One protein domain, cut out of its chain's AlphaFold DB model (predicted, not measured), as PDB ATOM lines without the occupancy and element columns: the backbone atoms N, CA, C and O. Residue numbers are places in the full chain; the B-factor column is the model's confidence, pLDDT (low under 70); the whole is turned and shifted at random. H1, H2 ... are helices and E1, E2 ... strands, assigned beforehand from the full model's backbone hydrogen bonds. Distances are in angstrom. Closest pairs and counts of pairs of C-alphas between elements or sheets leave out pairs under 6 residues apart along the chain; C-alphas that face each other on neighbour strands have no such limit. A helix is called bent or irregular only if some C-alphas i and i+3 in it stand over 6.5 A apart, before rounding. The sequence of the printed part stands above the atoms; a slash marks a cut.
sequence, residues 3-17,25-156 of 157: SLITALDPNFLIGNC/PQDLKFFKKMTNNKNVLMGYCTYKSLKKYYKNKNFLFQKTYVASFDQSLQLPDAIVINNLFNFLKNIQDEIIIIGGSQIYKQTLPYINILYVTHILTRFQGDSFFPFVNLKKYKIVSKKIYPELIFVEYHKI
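What this domain is: This is residues 3 to 17 and 25 to 156 of the 157 residues of the protein "Dihydrofolate reductase" of Phytoplasma mali (strain AT) (UniProt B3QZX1). One strongly twisted sheet of eight strands runs through the whole model, with H1 along one face over E1 and E7, H4 near E3, E6 and E1 on the opposite face, H2 over E4 and E3, and H3 grazing the sheet near E4. It is built in three layers, H1 and H2 on one face of the sheet and H4 on the other; residues 52 to 57, of which 52 to 54 belong to H2, stick out, and residues 120 to 136 make a long loop that pairs briefly with E2. The printed part has 147 residues, with four named helices and nine named strands in the order E1 E2 H1 E3 H2 E4 E5 H3 E6 H4 E7 E8 E9; the sheet's order is E5 E4 E3 E6 E1 E7 E9 E8, mixed, and the class is mixed, helices and strands. The whole is compact, with a radius of gyration of the C-alphas of 15.0 A and spans of 44 by 34 by 28 A.

Where its parts are: Find C-alpha 3 at (22.817, -38.366, 24.835); from there E1 runs through residues 3 to 8, 16.2 A long. E2 is residues 13 to 15. Past the cut, look for C-alpha 25 at (36.719, -51.901, 34.747), where H1 begins, residues 25 to 35, 15.3 A. E3 is residues 39 to 43, and H2, residues 44 to 54 and 15.2 A, follows at once. Read on to E4, residues 63 to 67, E5, residues 79 to 81, H3, residues 84 to 90, and E6, residues 95 to 97. H4, residues 101 to 110 and 15.2 A, is irregular: C-alphas 106 and 109 are 7.3 A apart. E7 is residues 113 to 119, 18.8 A, and E8 residues 137 to 144, 19.1 A, bending by 64 degrees at residue 140. E9, residues 148 to 155 and 22.2 A, ends at C-alpha 155, (23.178, -38.087, 14.659).

How they stand to each other: Begin at E1, an inner strand: it is parallel to E7 at 10 degrees, with N 4 and O 113 2.8 A apart, and to E6 at 25 degrees, with N 5 and O 97 2.9 A apart. From E6 walk to its parallel neighbour E3, where N 41 and O 96 are 2.9 A apart, then to E4, also parallel, with N 65 to O 40 at 2.8 A, and to the edge strand E5, parallel to E4, with N 81 to O 66 at 2.8 A. Beyond E7 comes antiparallel E9, with N 116 to O 151 at 2.8 A, which makes a hairpin with the other edge strand, E8; there N 150 and O 143 are 2.9 A apart. E2 pairs with no named strand, but its residues 13 to 15 pair antiparallel with residues 127 to 128. H1 runs along the strands, at 9 degrees to E7 on the local plane, at a height of 9.4 A over the sheet; its closest C-alpha pair with E7 is Asp 27 and Thr 117, 6.9 A. H4, on the opposite face, has a height of 7.1 A and lies over none of the strands, but only just, with 2 C-alphas falling on E3 and 2 on E6; C-alphas 43 and 103 are its closest to E3, 6.1 A. H2 lies over E4 and, only just, E3, with 3 C-alphas falling on E3; its closest C-alphas to E4 are those of Tyr 44 and Val 66, 5.9 A. H3 only grazes the sheet with residues 84 to 88, and is close to H4 but not clearly touching, the C-alphas of Leu 88 and Tyr 110 being closest at 7.5 A. E3, H2, E4 form a strand-helix-strand unit, two parallel neighbour strands with a helix between along the chain; two split units, whose strands are not neighbours, are E5, H3, E6, with E4 and E3 between, and E6, H4, E7, with E1 between; all three crossovers are right-handed. Every O i to N i+4 pair is within hydrogen-bond range in H1, H2 and H3, and 4 of 6 in H4.

The domain as a whole: Look for the two C-alphas farthest apart at Ser 72 and Pro 146, 45.8 A. Residues 18 to 24 are not printed, and C-alphas 17 and 25 are 20.2 A apart across that cut. The long links are E4 to E5, 11 residues, and E7 to E8, 17 residues. The mean pLDDT of the printed part is 95.5, and no printed residue is under 70.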
ATOM      1  N   SER A   3      21.864 -37.296  25.116       98.06
ATOM      2  CA  SER A   3      22.817 -38.366  24.835       98.06
ATOM      3  C   SER A   3      22.326 -39.676  25.433       98.06
ATOM      4  O   SER A   3      21.506 -39.691  26.345       98.06
ATOM      5  N   LEU A   4      22.840 -40.792  24.945       98.25
ATOM      6  CA  LEU A   4      22.592 -42.118  25.496       98.25
ATOM      7  C   LEU A   4      23.933 -42.807  25.686       98.25
ATOM      8  O   LEU A   4      24.792 -42.718  24.813       98.25
ATOM      9  N   ILE A   5      24.105 -43.497  26.807       98.44
ATOM     10  CA  ILE A   5      25.270 -44.344  27.055       98.44
ATOM     11  C   ILE A   5      24.836 -45.780  27.306       98.44
ATOM     12  O   ILE A   5      23.898 -46.019  28.060       98.44
ATOM     13  N   THR A   6      25.506 -46.734  26.668       97.88
ATOM     14  CA  THR A   6      25.222 -48.160  26.844       97.88
ATOM     15  C   THR A   6      26.462 -49.010  26.576       97.88
ATOM     16  O   THR A   6      27.363 -48.592  25.847       97.88
ATOM     17  N   ALA A   7      26.489 -50.212  27.143       97.69
ATOM     18  CA  ALA A   7      27.448 -51.257  26.819       97.69
ATOM     19  C   ALA A   7      26.672 -52.477  26.324       97.69
ATOM     20  O   ALA A   7      25.714 -52.886  26.986       97.69
ATOM     21  N   LEU A   8      27.048 -53.016  25.164       97.50
ATOM     22  CA  LEU A   8      26.349 -54.133  24.535       97.50
ATOM     23  C   LEU A   8      27.309 -55.150  23.930       97.50
ATOM     24  O   LEU A   8      28.389 -54.790  23.461       97.50
ATOM     25  N   ASP A   9      26.901 -56.412  23.946       97.56
ATOM     26  CA  ASP A   9      27.626 -57.521  23.325       97.56
ATOM     27  C   ASP A   9      27.266 -57.684  21.827       97.56
ATOM     28  O   ASP A   9      26.418 -56.946  21.309       97.56
ATOM     29  N   PRO A  10      27.860 -58.650  21.095       96.88
ATOM     30  CA  PRO A  10      27.577 -58.844  19.670       96.88
ATOM     31  C   PRO A  10      26.119 -59.215  19.343       96.88
ATOM     32  O   PRO A  10      25.705 -59.088  18.193       96.88
ATOM     33  N   ASN A  11      25.346 -59.671  20.333       96.38
ATOM     34  CA  ASN A  11      23.924 -59.996  20.224       96.38
ATOM     35  C   ASN A  11      23.030 -58.855  20.740       96.38
ATOM     36  O   ASN A  11      21.834 -59.061  20.938       96.38
ATOM     37  N   PHE A  12      23.589 -57.659  20.956       96.50
ATOM     38  CA  PHE A  12      22.918 -56.510  21.569       96.50
ATOM     39  C   PHE A  12      22.461 -56.756  23.012       96.50
ATOM     40  O   PHE A  12      21.620 -56.012  23.516       96.50
ATOM     41  N   LEU A  13      22.993 -57.762  23.707       97.56
ATOM     42  CA  LEU A  13      22.684 -57.982  25.117       97.56
ATOM     43  C   LEU A  13      23.223 -56.813  25.946       97.56
ATOM     44  O   LEU A  13      24.356 -56.393  25.742       97.56
ATOM     45  N   ILE A  14      22.427 -56.316  26.892       96.38
ATOM     46  CA  ILE A  14      22.778 -55.220  27.816       96.38
ATOM     47  C   ILE A  14      22.607 -55.595  29.290       96.38
ATOM     48  O   ILE A  14      22.916 -54.794  30.170       96.38
ATOM     49  N   GLY A  15      22.064 -56.775  29.587       93.38
ATOM     50  CA  GLY A  15      21.824 -57.193  30.960       93.38
ATOM     51  C   GLY A  15      21.203 -58.576  31.079       93.38
ATOM     52  O   GLY A  15      20.645 -59.120  30.128       93.38
ATOM     53  N   ASN A  16      21.308 -59.124  32.282       92.94
ATOM     54  CA  ASN A  16      20.678 -60.363  32.705       92.94
ATOM     55  C   ASN A  16      20.208 -60.208  34.156       92.94
ATOM     56  O   ASN A  16      21.010 -59.807  35.006       92.94
ATOM     57  N   CYS A  17      18.940 -60.486  34.464       87.88
ATOM     58  CA  CYS A  17      18.393 -60.405  35.824       87.88
ATOM     59  C   CYS A  17      18.689 -59.059  36.523       87.88
ATOM     60  O   CYS A  17      19.029 -59.010  37.707       87.88
ATOM     61  N   PRO A  25      36.349 -53.124  34.035       95.00
ATOM     62  CA  PRO A  25      36.719 -51.901  34.747       95.00
ATOM     63  C   PRO A  25      36.863 -50.676  33.835       95.00
ATOM     64  O   PRO A  25      36.577 -49.555  34.257       95.00
ATOM     65  N   GLN A  26      37.304 -50.869  32.591       96.31
ATOM     66  CA  GLN A  26      37.437 -49.818  31.583       96.31
ATOM     67  C   GLN A  26      36.069 -49.242  31.195       96.31
ATOM     68  O   GLN A  26      35.934 -48.022  31.116       96.31
ATOM     69  N   ASP A  27      35.055 -50.096  31.024       96.44
ATOM     70  CA  ASP A  27      33.678 -49.675  30.740       96.44
ATOM     71  C   ASP A  27      33.078 -48.905  31.918       96.44
ATOM     72  O   ASP A  27      32.585 -47.793  31.753       96.44
ATOM     73  N   LEU A  28      33.253 -49.404  33.147       93.94
ATOM     74  CA  LEU A  28      32.811 -48.690  34.349       93.94
ATOM     75  C   LEU A  28      33.487 -47.319  34.501       93.94
ATOM     76  O   LEU A  28      32.844 -46.349  34.911       93.94
ATOM     77  N   LYS A  29      34.784 -47.211  34.177       95.38
ATOM     78  CA  LYS A  29      35.507 -45.927  34.163       95.38
ATOM     79  C   LYS A  29      34.948 -44.989  33.095       95.38
ATOM     80  O   LYS A  29      34.769 -43.805  33.378       95.38
ATOM     81  N   PHE A  30      34.659 -45.500  31.901       96.75
ATOM     82  CA  PHE A  30      34.059 -44.723  30.821       96.75
ATOM     83  C   PHE A  30      32.654 -44.231  31.190       96.75
ATOM     84  O   PHE A  30      32.394 -43.031  31.104       96.75
ATOM     85  N   PHE A  31      31.801 -45.115  31.713       96.62
ATOM     86  CA  PHE A  31      30.468 -44.776  32.204       96.62
ATOM     87  C   PHE A  31      30.518 -43.662  33.248       96.62
ATOM     88  O   PHE A  31      29.849 -42.639  33.098       96.62
ATOM     89  N   LYS A  32      31.369 -43.809  34.275       95.25
ATOM     90  CA  LYS A  32      31.555 -42.774  35.301       95.25
ATOM     91  C   LYS A  32      32.035 -41.464  34.691       95.25
ATOM     92  O   LYS A  32      31.488 -40.421  35.013       95.25
ATOM     93  N   LYS A  33      33.014 -41.503  33.783       96.12
ATOM     94  CA  LYS A  33      33.528 -40.294  33.124       96.12
ATOM     95  C   LYS A  33      32.429 -39.542  32.368       96.12
ATOM     96  O   LYS A  33      32.406 -38.320  32.421       96.12
ATOM     97  N   MET A  34      31.552 -40.257  31.664       97.00
ATOM     98  CA  MET A  34      30.484 -39.638  30.874       97.00
ATOM     99  C   MET A  34      29.326 -39.126  31.738       97.00
ATOM    100  O   MET A  34      28.705 -38.136  31.378       97.00
ATOM    101  N   THR A  35      29.029 -39.781  32.863       97.19
ATOM    102  CA  THR A  35      27.816 -39.512  33.661       97.19
ATOM    103  C   THR A  35      28.054 -38.708  34.942       97.19
ATOM    104  O   THR A  35      27.105 -38.160  35.499       97.19
ATOM    105  N   ASN A  36      29.297 -38.610  35.419       96.75
ATOM    106  CA  ASN A  36      29.634 -37.872  36.635       96.75
ATOM    107  C   ASN A  36      29.267 -36.388  36.509       96.75
ATOM    108  O   ASN A  36      29.613 -35.748  35.516       96.75
ATOM    109  N   ASN A  37      28.597 -35.841  37.525       96.75
ATOM    110  CA  ASN A  37      28.081 -34.468  37.551       96.75
ATOM    111  C   ASN A  37      27.205 -34.101  36.337       96.75
ATOM    112  O   ASN A  37      27.127 -32.935  35.957       96.75
ATOM    113  N   LYS A  38      26.539 -35.085  35.719       97.62
ATOM    114  CA  LYS A  38      25.558 -34.873  34.648       97.62
ATOM    115  C   LYS A  38      24.161 -35.268  35.108       97.62
ATOM    116  O   LYS A  38      24.002 -36.047  36.050       97.62
ATOM    117  N   ASN A  39      23.145 -34.740  34.431       98.12
ATOM    118  CA  ASN A  39      21.778 -35.209  34.606       98.12
ATOM    119  C   ASN A  39      21.614 -36.561  33.910       98.12
ATOM    120  O   ASN A  39      22.021 -36.723  32.755       98.12
ATOM    121  N   VAL A  40      20.988 -37.520  34.586       98.31
ATOM    122  CA  VAL A  40      20.747 -38.855  34.029       98.31
ATOM    123  C   VAL A  40      19.270 -39.207  34.045       98.31
ATOM    124  O   VAL A  40      18.549 -38.849  34.973       98.31
ATOM    125  N   LEU A  41      18.831 -39.952  33.034       98.50
ATOM    126  CA  LEU A  41      17.496 -40.535  32.970       98.50
ATOM    127  C   LEU A  41      17.599 -42.049  32.863       98.50
ATOM    128  O   LEU A  41      18.316 -42.581  32.008       98.50
ATOM    129  N   MET A  42      16.844 -42.734  33.714       98.06
ATOM    130  CA  MET A  42      16.785 -44.186  33.728       98.06
ATOM    131  C   MET A  42      15.389 -44.726  34.025       98.06
ATOM    132  O   MET A  42      14.479 -43.988  34.389       98.06
ATOM    133  N   GLY A  43      15.219 -46.035  33.878       97.38
ATOM    134  CA  GLY A  43      14.018 -46.747  34.309       97.38
ATOM    135  C   GLY A  43      14.146 -47.239  35.746       97.38
ATOM    136  O   GLY A  43      15.253 -47.383  36.272       97.38
ATOM    137  N   TYR A  44      13.016 -47.570  36.368       95.75
ATOM    138  CA  TYR A  44      12.988 -48.015  37.764       95.75
ATOM    139  C   TYR A  44      13.857 -49.257  38.047       95.75
ATOM    140  O   TYR A  44      14.548 -49.313  39.064       95.75
ATOM    141  N   CYS A  45      13.897 -50.240  37.140       93.25
ATOM    142  CA  CYS A  45      14.758 -51.419  37.311       93.25
ATOM    143  C   CYS A  45      16.250 -51.053  37.335       93.25
ATOM    144  O   CYS A  45      16.970 -51.499  38.225       93.25
ATOM    145  N   THR A  46      16.698 -50.187  36.421       95.38
ATOM    146  CA  THR A  46      18.081 -49.687  36.388       95.38
ATOM    147  C   THR A  46      18.419 -48.906  37.654       95.38
ATOM    148  O   THR A  46      19.489 -49.113  38.227       95.38
ATOM    149  N   TYR A  47      17.491 -48.079  38.143       95.81
ATOM    150  CA  TYR A  47      17.642 -47.379  39.418       95.81
ATOM    151  C   TYR A  47      17.868 -48.359  40.579       95.81
ATOM    152  O   TYR A  47      18.831 -48.202  41.330       95.81
ATOM    153  N   LYS A  48      17.052 -49.419  40.690       93.50
ATOM    154  CA  LYS A  48      17.221 -50.450  41.731       93.50
ATOM    155  C   LYS A  48      18.585 -51.139  41.647       93.50
ATOM    156  O   LYS A  48      19.240 -51.328  42.674       93.50
ATOM    157  N   SER A  49      19.039 -51.481  40.443       92.00
ATOM    158  CA  SER A  49      20.354 -52.097  40.230       92.00
ATOM    159  C   SER A  49      21.500 -51.181  40.643       92.00
ATOM    160  O   SER A  49      22.424 -51.617  41.333       92.00
ATOM    161  N   LEU A  50      21.428 -49.899  40.275       92.69
ATOM    162  CA  LEU A  50      22.432 -48.916  40.668       92.69
ATOM    163  C   LEU A  50      22.415 -48.673  42.174       92.69
ATOM    164  O   LEU A  50      23.482 -48.643  42.779       92.69
ATOM    165  N   LYS A  51      21.244 -48.595  42.812       91.75
ATOM    166  CA  LYS A  51      21.154 -48.524  44.276       91.75
ATOM    167  C   LYS A  51      21.832 -49.709  44.955       91.75
ATOM    168  O   LYS A  51      22.603 -49.510  45.888       91.75
ATOM    169  N   LYS A  52      21.643 -50.931  44.447       90.38
ATOM    170  CA  LYS A  52      22.351 -52.118  44.959       90.38
ATOM    171  C   LYS A  52      23.873 -51.993  44.805       90.38
ATOM    172  O   LYS A  52      24.610 -52.388  45.706       90.38
ATOM    173  N   TYR A  53      24.345 -51.433  43.689       88.12
ATOM    174  CA  TYR A  53      25.773 -51.220  43.432       88.12
ATOM    175  C   TYR A  53      26.386 -50.130  44.329       88.12
ATOM    176  O   TYR A  53      27.442 -50.340  44.927       88.12
ATOM    177  N   TYR A  54      25.722 -48.978  44.455       88.25
ATOM    178  CA  TYR A  54      26.179 -47.851  45.274       88.25
ATOM    179  C   TYR A  54      25.966 -48.083  46.779       88.25
ATOM    180  O   TYR A  54      26.636 -47.447  47.596       88.25
ATOM    181  N   LYS A  55      25.104 -49.039  47.155       89.25
ATOM    182  CA  LYS A  55      24.730 -49.350  48.539       89.25
ATOM    183  C   LYS A  55      24.245 -48.078  49.251       89.25
ATOM    184  O   LYS A  55      23.231 -47.513  48.864       89.25
ATOM    185  N   ASN A  56      25.005 -47.606  50.239       82.00
ATOM    186  CA  ASN A  56      24.682 -46.427  51.045       82.00
ATOM    187  C   ASN A  56      25.350 -45.143  50.524       82.00
ATOM    188  O   ASN A  56      25.270 -44.105  51.172       82.00
ATOM    189  N   LYS A  57      26.068 -45.205  49.396       88.06
ATOM    190  CA  LYS A  57      26.714 -44.033  48.799       88.06
ATOM    191  C   LYS A  57      25.730 -43.299  47.897       88.06
ATOM    192  O   LYS A  57      24.949 -43.926  47.184       88.06
ATOM    193  N   ASN A  58      25.831 -41.976  47.883       89.25
ATOM    194  CA  ASN A  58      25.086 -41.149  46.941       89.25
ATOM    195  C   ASN A  58      25.526 -41.439  45.503       89.25
ATOM    196  O   ASN A  58      26.683 -41.800  45.245       89.25
ATOM    197  N   PHE A  59      24.602 -41.249  44.563       92.94
ATOM    198  CA  PHE A  59      24.970 -41.186  43.158       92.94
ATOM    199  C   PHE A  59      25.940 -40.033  42.907       92.94
ATOM    200  O   PHE A  59      25.904 -39.003  43.574       92.94
ATOM    201  N   LEU A  60      26.797 -40.217  41.907       93.75
ATOM    202  CA  LEU A  60      27.726 -39.187  41.436       93.75
ATOM    203  C   LEU A  60      27.106 -38.340  40.307       93.75
ATOM    204  O   LEU A  60      27.813 -37.704  39.533       93.75
ATOM    205  N   PHE A  61      25.782 -38.396  40.154       96.50
ATOM    206  CA  PHE A  61      25.031 -37.656  39.141       96.50
ATOM    207  C   PHE A  61      24.612 -36.295  39.700       96.50
ATOM    208  O   PHE A  61      24.442 -36.150  40.908       96.50
ATOM    209  N   GLN A  62      24.406 -35.310  38.826       96.06
ATOM    210  CA  GLN A  62      23.901 -34.000  39.242       96.06
ATOM    211  C   GLN A  62      22.410 -34.068  39.594       96.06
ATOM    212  O   GLN A  62      22.006 -33.684  40.687       96.06
ATOM    213  N   LYS A  63      21.591 -34.579  38.668       96.94
ATOM    214  CA  LYS A  63      20.175 -34.889  38.890       96.94
ATOM    215  C   LYS A  63      19.879 -36.288  38.375       96.94
ATOM    216  O   LYS A  63      20.347 -36.672  37.300       96.94
ATOM    217  N   THR A  64      19.061 -37.019  39.121       97.69
ATOM    218  CA  THR A  64      18.617 -38.360  38.748       97.69
ATOM    219  C   THR A  64      17.136 -38.338  38.418       97.69
ATOM    220  O   THR A  64      16.321 -38.023  39.280       97.69
ATOM    221  N   TYR A  65      16.787 -38.704  37.191       98.00
ATOM    222  CA  TYR A  65      15.409 -38.855  36.741       98.00
ATOM    223  C   TYR A  65      15.076 -40.335  36.555       98.00
ATOM    224  O   TYR A  65      15.839 -41.079  35.930       98.00
ATOM    225  N   VAL A  66      13.928 -40.766  37.075       98.12
ATOM    226  CA  VAL A  66      13.460 -42.153  36.969       98.12
ATOM    227  C   VAL A  66      12.090 -42.183  36.315       98.12
ATOM    228  O   VAL A  66      11.109 -41.719  36.886       98.12
ATOM    229  N   ALA A  67      12.011 -42.750  35.115       97.56
ATOM    230  CA  ALA A  67      10.742 -42.947  34.431       97.56
ATOM    231  C   ALA A  67       9.967 -44.117  35.060       97.56
ATOM    232  O   ALA A  67      10.482 -45.238  35.150       97.56
ATOM    233  N   SER A  68       8.733 -43.846  35.486       95.38
ATOM    234  CA  SER A  68       7.810 -44.827  36.068       95.38
ATOM    235  C   SER A  68       6.365 -44.386  35.853       95.38
ATOM    236  O   SER A  68       6.059 -43.203  35.962       95.38
ATOM    237  N   PHE A  69       5.462 -45.331  35.594       90.75
ATOM    238  CA  PHE A  69       4.022 -45.049  35.551       90.75
ATOM    239  C   PHE A  69       3.391 -44.958  36.946       90.75
ATOM    240  O   PHE A  69       2.302 -44.410  37.084       90.75
ATOM    241  N   ASP A  70       4.075 -45.457  37.976       92.19
ATOM    242  CA  ASP A  70       3.613 -45.365  39.359       92.19
ATOM    243  C   ASP A  70       3.752 -43.924  39.875       92.19
ATOM    244  O   ASP A  70       4.858 -43.429  40.098       92.19
ATOM    245  N   GLN A  71       2.614 -43.248  40.037       89.12
ATOM    246  CA  GLN A  71       2.527 -41.872  40.536       89.12
ATOM    247  C   GLN A  71       2.759 -41.764  42.044       89.12
ATOM    248  O   GLN A  71       3.087 -40.684  42.529       89.12
ATOM    249  N   SER A  72       2.621 -42.869  42.776       93.12
ATOM    250  CA  SER A  72       2.881 -42.914  44.216       93.12
ATOM    251  C   SER A  72       4.356 -43.157  44.544       93.12
ATOM    252  O   SER A  72       4.769 -43.007  45.694       93.12
ATOM    253  N   LEU A  73       5.162 -43.513  43.537       94.81
ATOM    254  CA  LEU A  73       6.568 -43.830  43.716       94.81
ATOM    255  C   LEU A  73       7.342 -42.608  44.216       94.81
ATOM    256  O   LEU A  73       7.454 -41.593  43.531       94.81
ATOM    257  N   GLN A  74       7.954 -42.752  45.387       93.75
ATOM    258  CA  GLN A  74       8.871 -41.769  45.951       93.75
ATOM    259  C   GLN A  74      10.265 -42.374  46.063       93.75
ATOM    260  O   GLN A  74      10.445 -43.465  46.606       93.75
ATOM    261  N   LEU A  75      11.257 -41.658  45.537       94.62
ATOM    262  CA  LEU A  75      12.659 -42.054  45.569       94.62
ATOM    263  C   LEU A  75      13.456 -40.933  46.245       94.62
ATOM    264  O   LEU A  75      13.355 -39.788  45.814       94.62
ATOM    265  N   PRO A  76      14.241 -41.227  47.293       90.38
ATOM    266  CA  PRO A  76      14.851 -40.189  48.128       90.38
ATOM    267  C   PRO A  76      15.889 -39.329  47.392       90.38
ATOM    268  O   PRO A  76      16.146 -38.197  47.785       90.38
ATOM    269  N   ASP A  77      16.496 -39.856  46.331       93.12
ATOM    270  CA  ASP A  77      17.569 -39.224  45.561       93.12
ATOM    271  C   ASP A  77      17.280 -39.200  44.054       93.12
ATOM    272  O   ASP A  77      18.200 -39.131  43.232       93.12
ATOM    273  N   ALA A  78      16.000 -39.279  43.679       96.44
ATOM    274  CA  ALA A  78      15.584 -39.210  42.288       96.44
ATOM    275  C   ALA A  78      14.224 -38.531  42.105       96.44
ATOM    276  O   ALA A  78      13.319 -38.653  42.924       96.44
ATOM    277  N   ILE A  79      14.074 -37.861  40.967       96.75
ATOM    278  CA  ILE A  79      12.829 -37.248  40.515       96.75
ATOM    279  C   ILE A  79      12.101 -38.267  39.639       96.75
ATOM    280  O   ILE A  79      12.633 -38.712  38.618       96.75
ATOM    281  N   VAL A  80      10.883 -38.639  40.027       97.50
ATOM    282  CA  VAL A  80      10.057 -39.555  39.233       97.50
ATOM    283  C   VAL A  80       9.421 -38.804  38.064       97.50
ATOM    284  O   VAL A  80       8.903 -37.702  38.221       97.50
ATOM    285  N   ILE A  81       9.495 -39.403  36.875       96.62
ATOM    286  CA  ILE A  81       8.939 -38.872  35.631       96.62
ATOM    287  C   ILE A  81       7.830 -39.802  35.144       96.62
ATOM    288  O   ILE A  81       8.087 -40.909  34.670       96.62
ATOM    289  N   ASN A  82       6.594 -39.317  35.211       94.62
ATOM    290  CA  ASN A  82       5.399 -40.099  34.879       94.62
ATOM    291  C   ASN A  82       4.987 -39.974  33.407       94.62
ATOM    292  O   ASN A  82       4.248 -40.806  32.889       94.62
ATOM    293  N   ASN A  83       5.489 -38.949  32.711       94.38
ATOM    294  CA  ASN A  83       5.293 -38.757  31.279       94.38
ATOM    295  C   ASN A  83       6.640 -38.497  30.596       94.38
ATOM    296  O   ASN A  83       7.089 -37.356  30.464       94.38
ATOM    297  N   LEU A  84       7.282 -39.585  30.166       95.31
ATOM    298  CA  LEU A  84       8.604 -39.557  29.543       95.31
ATOM    299  C   LEU A  84       8.633 -38.687  28.276       95.31
ATOM    300  O   LEU A  84       9.556 -37.901  28.095       95.31
ATOM    301  N   PHE A  85       7.612 -38.777  27.421       94.06
ATOM    302  CA  PHE A  85       7.561 -38.011  26.173       94.06
ATOM    303  C   PHE A  85       7.462 -36.508  26.417       94.06
ATOM    304  O   PHE A  85       8.177 -35.735  25.779       94.06
ATOM    305  N   ASN A  86       6.593 -36.088  27.341       95.19
ATOM    306  CA  ASN A  86       6.476 -34.679  27.697       95.19
ATOM    307  C   ASN A  86       7.780 -34.162  28.317       95.19
ATOM    308  O   ASN A  86       8.243 -33.082  27.965       95.19
ATOM    309  N   PHE A  87       8.411 -34.953  29.184       96.31
ATOM    310  CA  PHE A  87       9.696 -34.595  29.775       96.31
ATOM    311  C   PHE A  87      10.792 -34.400  28.714       96.31
ATOM    312  O   PHE A  87      11.434 -33.354  28.689       96.31
ATOM    313  N   LEU A  88      10.958 -35.349  27.784       95.12
ATOM    314  CA  LEU A  88      11.983 -35.272  26.731       95.12
ATOM    315  C   LEU A  88      11.779 -34.098  25.764       95.12
ATOM    316  O   LEU A  88      12.752 -33.605  25.202       95.12
ATOM    317  N   LYS A  89      10.536 -33.649  25.553       92.94
ATOM    318  CA  LYS A  89      10.242 -32.480  24.707       92.94
ATOM    319  C   LYS A  89      10.580 -31.149  25.378       92.94
ATOM    320  O   LYS A  89      10.897 -30.198  24.677       92.94
ATOM    321  N   ASN A  90      10.483 -31.083  26.706       94.06
ATOM    322  CA  ASN A  90      10.629 -29.836  27.462       94.06
ATOM    323  C   ASN A  90      11.982 -29.706  28.176       94.06
ATOM    324  O   ASN A  90      12.298 -28.631  28.680       94.06
ATOM    325  N   ILE A  91      12.781 -30.776  28.249       93.50
ATOM    326  CA  ILE A  91      14.097 -30.725  28.887       93.50
ATOM    327  C   ILE A  91      15.046 -29.815  28.095       93.50
ATOM    328  O   ILE A  91      15.320 -30.041  26.917       93.50
ATOM    329  N   GLN A  92      15.547 -28.774  28.756       91.50
ATOM    330  CA  GLN A  92      16.519 -27.837  28.179       91.50
ATOM    331  C   GLN A  92      17.959 -28.222  28.540       91.50
ATOM    332  O   GLN A  92      18.864 -28.089  27.713       91.50
ATOM    333  N   ASP A  93      18.152 -28.756  29.748       94.19
ATOM    334  CA  ASP A  93      19.451 -29.207  30.237       94.19
ATOM    335  C   ASP A  93      20.005 -30.381  29.405       94.19
ATOM    336  O   ASP A  93      19.268 -31.184  28.822       94.19
ATOM    337  N   GLU A  94      21.332 -30.528  29.384       96.00
ATOM    338  CA  GLU A  94      21.955 -31.767  28.918       96.00
ATOM    339  C   GLU A  94      21.521 -32.938  29.795       96.00
ATOM    340  O   GLU A  94      21.538 -32.846  31.025       96.00
ATOM    341  N   ILE A  95      21.173 -34.057  29.159       98.12
ATOM    342  CA  ILE A  95      20.769 -35.269  29.862       98.12
ATOM    343  C   ILE A  95      21.303 -36.514  29.164       98.12
ATOM    344  O   ILE A  95      21.368 -36.584  27.933       98.12
ATOM    345  N   ILE A  96      21.679 -37.506  29.969       98.56
ATOM    346  CA  ILE A  96      22.206 -38.783  29.497       98.56
ATOM    347  C   ILE A  96      21.233 -39.902  29.861       98.56
ATOM    348  O   ILE A  96      20.944 -40.152  31.030       98.56
ATOM    349  N   ILE A  97      20.740 -40.607  28.849       98.50
ATOM    350  CA  ILE A  97      19.937 -41.812  29.018       98.50
ATOM    351  C   ILE A  97      20.867 -42.980  29.330       98.50
ATOM    352  O   ILE A  97      21.746 -43.300  28.529       98.50
ATOM    353  N   ILE A  98      20.646 -43.642  30.464       98.12
ATOM    354  CA  ILE A  98      21.503 -44.746  30.931       98.12
ATOM    355  C   ILE A  98      20.781 -46.108  30.970       98.12
ATOM    356  O   ILE A  98      21.303 -47.083  31.507       98.12
ATOM    357  N   GLY A  99      19.565 -46.177  30.418       94.81
ATOM    358  CA  GLY A  99      18.789 -47.411  30.249       94.81
ATOM    359  C   GLY A  99      17.617 -47.565  31.218       94.81
ATOM    360  O   GLY A  99      17.235 -46.634  31.911       94.81
ATOM    361  N   GLY A 100      16.970 -48.724  31.312       95.19
ATOM    362  CA  GLY A 100      17.239 -49.972  30.591       95.19
ATOM    363  C   GLY A 100      16.576 -50.060  29.212       95.19
ATOM    364  O   GLY A 100      16.189 -49.046  28.635       95.19
ATOM    365  N   SER A 101      16.421 -51.287  28.701       94.81
ATOM    366  CA  SER A 101      15.932 -51.592  27.340       94.81
ATOM    367  C   SER A 101      14.683 -50.795  26.927       94.81
ATOM    368  O   SER A 101      14.674 -50.145  25.881       94.81
ATOM    369  N   GLN A 102      13.649 -50.765  27.777       94.50
ATOM    370  CA  GLN A 102      12.409 -50.030  27.492       94.50
ATOM    371  C   GLN A 102      12.618 -48.515  27.406       94.50
ATOM    372  O   GLN A 102      11.998 -47.865  26.565       94.50
ATOM    373  N   ILE A 103      13.494 -47.959  28.247       97.31
ATOM    374  CA  ILE A 103      13.820 -46.532  28.226       97.31
ATOM    375  C   ILE A 103      14.607 -46.202  26.970       97.31
ATOM    376  O   ILE A 103      14.228 -45.273  26.269       97.31
ATOM    377  N   TYR A 104      15.622 -47.002  26.628       97.44
ATOM    378  CA  TYR A 104      16.341 -46.843  25.365       97.44
ATOM    379  C   TYR A 104      15.378 -46.845  24.176       97.44
ATOM    380  O   TYR A 104      15.438 -45.952  23.335       97.44
ATOM    381  N   LYS A 105      14.433 -47.794  24.124       96.31
ATOM    382  CA  LYS A 105      13.481 -47.903  23.009       96.31
ATOM    383  C   LYS A 105      12.636 -46.637  22.850       96.31
ATOM    384  O   LYS A 105      12.411 -46.196  21.727       96.31
ATOM    385  N   GLN A 106      12.180 -46.059  23.959       95.56
ATOM    386  CA  GLN A 106      11.325 -44.870  23.955       95.56
ATOM    387  C   GLN A 106      12.103 -43.569  23.709       95.56
ATOM    388  O   GLN A 106      11.560 -42.639  23.117       95.56
ATOM    389  N   THR A 107      13.369 -43.493  24.130       96.19
ATOM    390  CA  THR A 107      14.184 -42.273  24.005       96.19
ATOM    391  C   THR A 107      14.952 -42.190  22.688       96.19
ATOM    392  O   THR A 107      15.256 -41.081  22.255       96.19
ATOM    393  N   LEU A 108      15.231 -43.321  22.024       94.94
ATOM    394  CA  LEU A 108      16.020 -43.408  20.783       94.94
ATOM    395  C   LEU A 108      15.689 -42.342  19.714       94.94
ATOM    396  O   LEU A 108      16.628 -41.786  19.140       94.94
ATOM    397  N   PRO A 109      14.411 -42.007  19.430       93.62
ATOM    398  CA  PRO A 109      14.074 -40.973  18.444       93.62
ATOM    399  C   PRO A 109      14.645 -39.580  18.758       93.62
ATOM    400  O   PRO A 109      14.927 -38.810  17.834       93.62
ATOM    401  N   TYR A 110      14.848 -39.280  20.043       94.81
ATOM    402  CA  TYR A 110      15.282 -37.982  20.563       94.81
ATOM    403  C   TYR A 110      16.802 -37.875  20.750       94.81
ATOM    404  O   TYR A 110      17.304 -36.786  21.018       94.81
ATOM    405  N   ILE A 111      17.541 -38.981  20.619       96.12
ATOM    406  CA  ILE A 111      18.979 -39.017  20.904       96.12
ATOM    407  C   ILE A 111      19.776 -38.275  19.831       96.12
ATOM    408  O   ILE A 111      19.605 -38.516  18.636       96.12
ATOM    409  N   ASN A 112      20.683 -37.405  20.270       96.25
ATOM    410  CA  ASN A 112      21.670 -36.719  19.442       96.25
ATOM    411  C   ASN A 112      23.003 -37.482  19.403       96.25
ATOM    412  O   ASN A 112      23.626 -37.557  18.346       96.25
ATOM    413  N   ILE A 113      23.428 -38.049  20.538       97.75
ATOM    414  CA  ILE A 113      24.729 -38.716  20.694       97.75
ATOM    415  C   ILE A 113      24.551 -40.097  21.329       97.75
ATOM    416  O   ILE A 113      23.878 -40.230  22.351       97.75
ATOM    417  N   LEU A 114      25.189 -41.118  20.758       98.12
ATOM    418  CA  LEU A 114      25.290 -42.456  21.345       98.12
ATOM    419  C   LEU A 114      26.737 -42.708  21.780       98.12
ATOM    420  O   LEU A 114      27.636 -42.765  20.942       98.12
ATOM    421  N   TYR A 115      26.949 -42.921  23.072       98.44
ATOM    422  CA  TYR A 115      28.178 -43.475  23.628       98.44
ATOM    423  C   TYR A 115      27.987 -44.982  23.796       98.44
ATOM    424  O   TYR A 115      27.241 -45.424  24.669       98.44
ATOM    425  N   VAL A 116      28.623 -45.781  22.944       98.19
ATOM    426  CA  VAL A 116      28.440 -47.237  22.939       98.19
ATOM    427  C   VAL A 116      29.763 -47.927  23.218       98.19
ATOM    428  O   VAL A 116      30.717 -47.780  22.452       98.19
ATOM    429  N   THR A 117      29.801 -48.724  24.279       98.44
ATOM    430  CA  THR A 117      30.850 -49.724  24.484       98.44
ATOM    431  C   THR A 117      30.419 -51.021  23.803       98.44
ATOM    432  O   THR A 117      29.482 -51.680  24.246       98.44
ATOM    433  N   HIS A 118      31.090 -51.389  22.714       98.06
ATOM    434  CA  HIS A 118      30.910 -52.679  22.048       98.06
ATOM    435  C   HIS A 118      31.802 -53.708  22.727       98.06
ATOM    436  O   HIS A 118      33.026 -53.582  22.703       98.06
ATOM    437  N   ILE A 119      31.191 -54.713  23.333       97.94
ATOM    438  CA  ILE A 119      31.868 -55.838  23.967       97.94
ATOM    439  C   ILE A 119      32.049 -56.925  22.917       97.94
ATOM    440  O   ILE A 119      31.121 -57.235  22.174       97.94
ATOM    441  N   LEU A 120      33.254 -57.485  22.826       97.75
ATOM    442  CA  LEU A 120      33.584 -58.458  21.779       97.75
ATOM    443  C   LEU A 120      33.231 -59.901  22.172       97.75
ATOM    444  O   LEU A 120      33.073 -60.760  21.303       97.75
ATOM    445  N   THR A 121      33.045 -60.154  23.466       97.06
ATOM    446  CA  THR A 121      32.612 -61.443  24.018       97.06
ATOM    447  C   THR A 121      31.089 -61.549  24.020       97.06
ATOM    448  O   THR A 121      30.406 -60.590  24.366       97.06
ATOM    449  N   ARG A 122      30.548 -62.718  23.662       97.25
ATOM    450  CA  ARG A 122      29.106 -63.010  23.735       97.25
ATOM    451  C   ARG A 122      28.723 -63.522  25.119       97.25
ATOM    452  O   ARG A 122      29.409 -64.386  25.662       97.25
ATOM    453  N   PHE A 123      27.595 -63.051  25.636       96.81
ATOM    454  CA  PHE A 123      27.038 -63.472  26.922       96.81
ATOM    455  C   PHE A 123      25.590 -63.955  26.764       96.81
ATOM    456  O   PHE A 123      24.991 -63.867  25.692       96.81
ATOM    457  N   GLN A 124      25.020 -64.488  27.846       96.38
ATOM    458  CA  GLN A 124      23.607 -64.861  27.930       96.38
ATOM    459  C   GLN A 124      22.866 -63.932  28.891       96.38
ATOM    460  O   GLN A 124      23.402 -63.539  29.932       96.38
ATOM    461  N   GLY A 125      21.621 -63.604  28.553       95.06
ATOM    462  CA  GLY A 125      20.759 -62.792  29.397       95.06
ATOM    463  C   GLY A 125      19.395 -62.506  28.784       95.06
ATOM    464  O   GLY A 125      19.006 -63.117  27.790       95.06
ATOM    465  N   ASP A 126      18.676 -61.575  29.407       95.00
ATOM    466  CA  ASP A 126      17.248 -61.329  29.183       95.00
ATOM    467  C   ASP A 126      16.935 -59.930  28.628       95.00
ATOM    468  O   ASP A 126      15.812 -59.659  28.199       95.00
ATOM    469  N   SER A 127      17.917 -59.030  28.631       94.62
ATOM    470  CA  SER A 127      17.720 -57.618  28.332       94.62
ATOM    471  C   SER A 127      18.587 -57.211  27.155       94.62
ATOM    472  O   SER A 127      19.811 -57.266  27.233       94.62
ATOM    473  N   PHE A 128      17.952 -56.734  26.086       97.00
ATOM    474  CA  PHE A 128      18.624 -56.381  24.837       97.00
ATOM    475  C   PHE A 128      18.461 -54.899  24.509       97.00
ATOM    476  O   PHE A 128      17.428 -54.285  24.800       97.00
ATOM    477  N   PHE A 129      19.487 -54.313  23.901       97.31
ATOM    478  CA  PHE A 129      19.412 -52.985  23.323       97.31
ATOM    479  C   PHE A 129      18.425 -53.010  22.145       97.31
ATOM    480  O   PHE A 129      18.478 -53.922  21.318       97.31
ATOM    481  N   PRO A 130      17.502 -52.039  22.047       96.19
ATOM    482  CA  PRO A 130      16.594 -51.960  20.910       96.19
ATOM    483  C   PRO A 130      17.355 -51.735  19.600       96.19
ATOM    484  O   PRO A 130      18.428 -51.132  19.577       96.19
ATOM    485  N   PHE A 131      16.754 -52.146  18.483       92.38
ATOM    486  CA  PHE A 131      17.299 -51.845  17.165       92.38
ATOM    487  C   PHE A 131      17.498 -50.331  16.984       92.38
ATOM    488  O   PHE A 131      16.574 -49.537  17.178       92.38
ATOM    489  N   VAL A 132      18.699 -49.946  16.553       90.44
ATOM    490  CA  VAL A 132      19.040 -48.575  16.178       90.44
ATOM    491  C   VAL A 132      19.568 -48.561  14.749       90.44
ATOM    492  O   VAL A 132      20.497 -49.283  14.395       90.44
ATOM    493  N   ASN A 133      18.985 -47.711  13.902       91.06
ATOM    494  CA  ASN A 133      19.504 -47.502  12.555       91.06
ATOM    495  C   ASN A 133      20.755 -46.613  12.616       91.06
ATOM    496  O   ASN A 133      20.656 -45.385  12.539       91.06
ATOM    497  N   LEU A 134      21.929 -47.239  12.735       90.19
ATOM    498  CA  LEU A 134      23.218 -46.541  12.803       90.19
ATOM    499  C   LEU A 134      23.548 -45.736  11.537       90.19
ATOM    500  O   LEU A 134      24.366 -44.832  11.623       90.19
ATOM    501  N   LYS A 135      22.869 -45.959  10.397       93.38
ATOM    502  CA  LYS A 135      23.036 -45.113   9.195       93.38
ATOM    503  C   LYS A 135      22.602 -43.662   9.421       93.38
ATOM    504  O   LYS A 135      23.001 -42.789   8.665       93.38
ATOM    505  N   LYS A 136      21.786 -43.399  10.450       95.56
ATOM    506  CA  LYS A 136      21.410 -42.041  10.875       95.56
ATOM    507  C   LYS A 136      22.488 -41.360  11.717       95.56
ATOM    508  O   LYS A 136      22.250 -40.262  12.206       95.56
ATOM    509  N   TYR A 137      23.628 -42.008  11.941       97.19
ATOM    510  CA  TYR A 137      24.693 -41.501  12.786       97.19
ATOM    511  C   TYR A 137      26.051 -41.614  12.088       97.19
ATOM    512  O   TYR A 137      26.306 -42.544  11.327       97.19
ATOM    513  N   LYS A 138      26.947 -40.674  12.385       97.69
ATOM    514  CA  LYS A 138      28.364 -40.719  12.008       97.69
ATOM    515  C   LYS A 138      29.215 -41.062  13.225       97.69
ATOM    516  O   LYS A 138      28.893 -40.651  14.337       97.69
ATOM    517  N   ILE A 139      30.314 -41.780  13.017       98.06
ATOM    518  CA  ILE A 139      31.304 -42.037  14.071       98.06
ATOM    519  C   ILE A 139      32.170 -40.788  14.234       98.06
ATOM    520  O   ILE A 139      32.756 -40.316  13.263       98.06
ATOM    521  N   VAL A 140      32.254 -40.268  15.458       97.88
ATOM    522  CA  VAL A 140      33.096 -39.110  15.810       97.88
ATOM    523  C   VAL A 140      34.341 -39.538  16.583       97.88
ATOM    524  O   VAL A 140      35.391 -38.918  16.463       97.88
ATOM    525  N   SER A 141      34.258 -40.633  17.340       97.88
ATOM    526  CA  SER A 141      35.392 -41.190  18.076       97.88
ATOM    527  C   SER A 141      35.286 -42.707  18.148       97.88
ATOM    528  O   SER A 141      34.192 -43.251  18.302       97.88
ATOM    529  N   LYS A 142      36.426 -43.394  18.039       98.00
ATOM    530  CA  LYS A 142      36.543 -44.850  18.171       98.00
ATOM    531  C   LYS A 142      37.840 -45.194  18.894       98.00
ATOM    532  O   LYS A 142      38.916 -44.810  18.442       98.00
ATOM    533  N   LYS A 143      37.749 -45.936  19.999       98.00
ATOM    534  CA  LYS A 143      38.907 -46.441  20.753       98.00
ATOM    535  C   LYS A 143      38.808 -47.947  20.899       98.00
ATOM    536  O   LYS A 143      37.818 -48.449  21.421       98.00
ATOM    537  N   ILE A 144      39.837 -48.643  20.432       97.75
ATOM    538  CA  ILE A 144      39.899 -50.103  20.410       97.75
ATOM    539  C   ILE A 144      40.749 -50.578  21.589       97.75
ATOM    540  O   ILE A 144      41.844 -50.070  21.819       97.75
ATOM    541  N   TYR A 145      40.226 -51.556  22.313       95.25
ATOM    542  CA  TYR A 145      40.888 -52.333  23.355       95.25
ATOM    543  C   TYR A 145      40.745 -53.823  23.005       95.25
ATOM    544  O   TYR A 145      39.918 -54.158  22.155       95.25
ATOM    545  N   PRO A 146      41.501 -54.731  23.651       95.75
ATOM    546  CA  PRO A 146      41.457 -56.157  23.318       95.75
ATOM    547  C   PRO A 146      40.052 -56.779  23.348       95.75
ATOM    548  O   PRO A 146      39.725 -57.572  22.478       95.75
ATOM    549  N   GLU A 147      39.209 -56.385  24.309       96.69
ATOM    550  CA  GLU A 147      37.869 -56.968  24.501       96.69
ATOM    551  C   GLU A 147      36.723 -55.966  24.292       96.69
ATOM    552  O   GLU A 147      35.551 -56.340  24.356       96.69
ATOM    553  N   LEU A 148      37.047 -54.688  24.060       97.56
ATOM    554  CA  LEU A 148      36.088 -53.582  24.049       97.56
ATOM    555  C   LEU A 148      36.388 -52.598  22.923       97.56
ATOM    556  O   LEU A 148      37.543 -52.265  22.660       97.56
ATOM    557  N   ILE A 149      35.347 -52.023  22.335       98.31
ATOM    558  CA  ILE A 149      35.469 -50.878  21.435       98.31
ATOM    559  C   ILE A 149      34.532 -49.780  21.924       98.31
ATOM    560  O   ILE A 149      33.313 -49.918  21.869       98.31
ATOM    561  N   PHE A 150      35.093 -48.660  22.367       98.38
ATOM    562  CA  PHE A 150      34.313 -47.473  22.707       98.38
ATOM    563  C   PHE A 150      34.064 -46.668  21.440       98.38
ATOM    564  O   PHE A 150      35.021 -46.298  20.753       98.38
ATOM    565  N   VAL A 151      32.802 -46.387  21.134       98.31
ATOM    566  CA  VAL A 151      32.413 -45.615  19.955       98.31
ATOM    567  C   VAL A 151      31.459 -44.499  20.351       98.31
ATOM    568  O   VAL A 151      30.489 -44.716  21.074       98.31
ATOM    569  N   GLU A 152      31.737 -43.304  19.851       98.12
ATOM    570  CA  GLU A 152      30.859 -42.145  19.949       98.12
ATOM    571  C   GLU A 152      30.228 -41.881  18.584       98.12
ATOM    572  O   GLU A 152      30.931 -41.617  17.603       98.12
ATOM    573  N   TYR A 153      28.902 -41.954  18.529       98.00
ATOM    574  CA  TYR A 153      28.117 -41.701  17.331       98.00
ATOM    575  C   TYR A 153      27.332 -40.404  17.481       98.00
ATOM    576  O   TYR A 153      26.651 -40.214  18.485       98.00
ATOM    577  N   HIS A 154      27.370 -39.534  16.476       97.81
ATOM    578  CA  HIS A 154      26.567 -38.308  16.425       97.81
ATOM    579  C   HIS A 154      25.515 -38.435  15.336       97.81
ATOM    580  O   HIS A 154      25.828 -38.882  14.232       97.81
ATOM    581  N   LYS A 155      24.273 -38.056  15.632       96.12
ATOM    582  CA  LYS A 155      23.178 -38.087  14.659       96.12
ATOM    583  C   LYS A 155      23.518 -37.172  13.483       96.12
ATOM    584  O   LYS A 155      23.982 -36.051  13.679       96.12
ATOM    585  N   ILE A 156      23.318 -37.672  12.273       93.94
ATOM    586  CA  ILE A 156      23.464 -36.898  11.042       93.94
ATOM    587  C   ILE A 156      22.223 -36.008  10.946       93.94
ATOM    588  O   ILE A 156      21.106 -36.508  11.103       93.94
TER     589      ILE A 156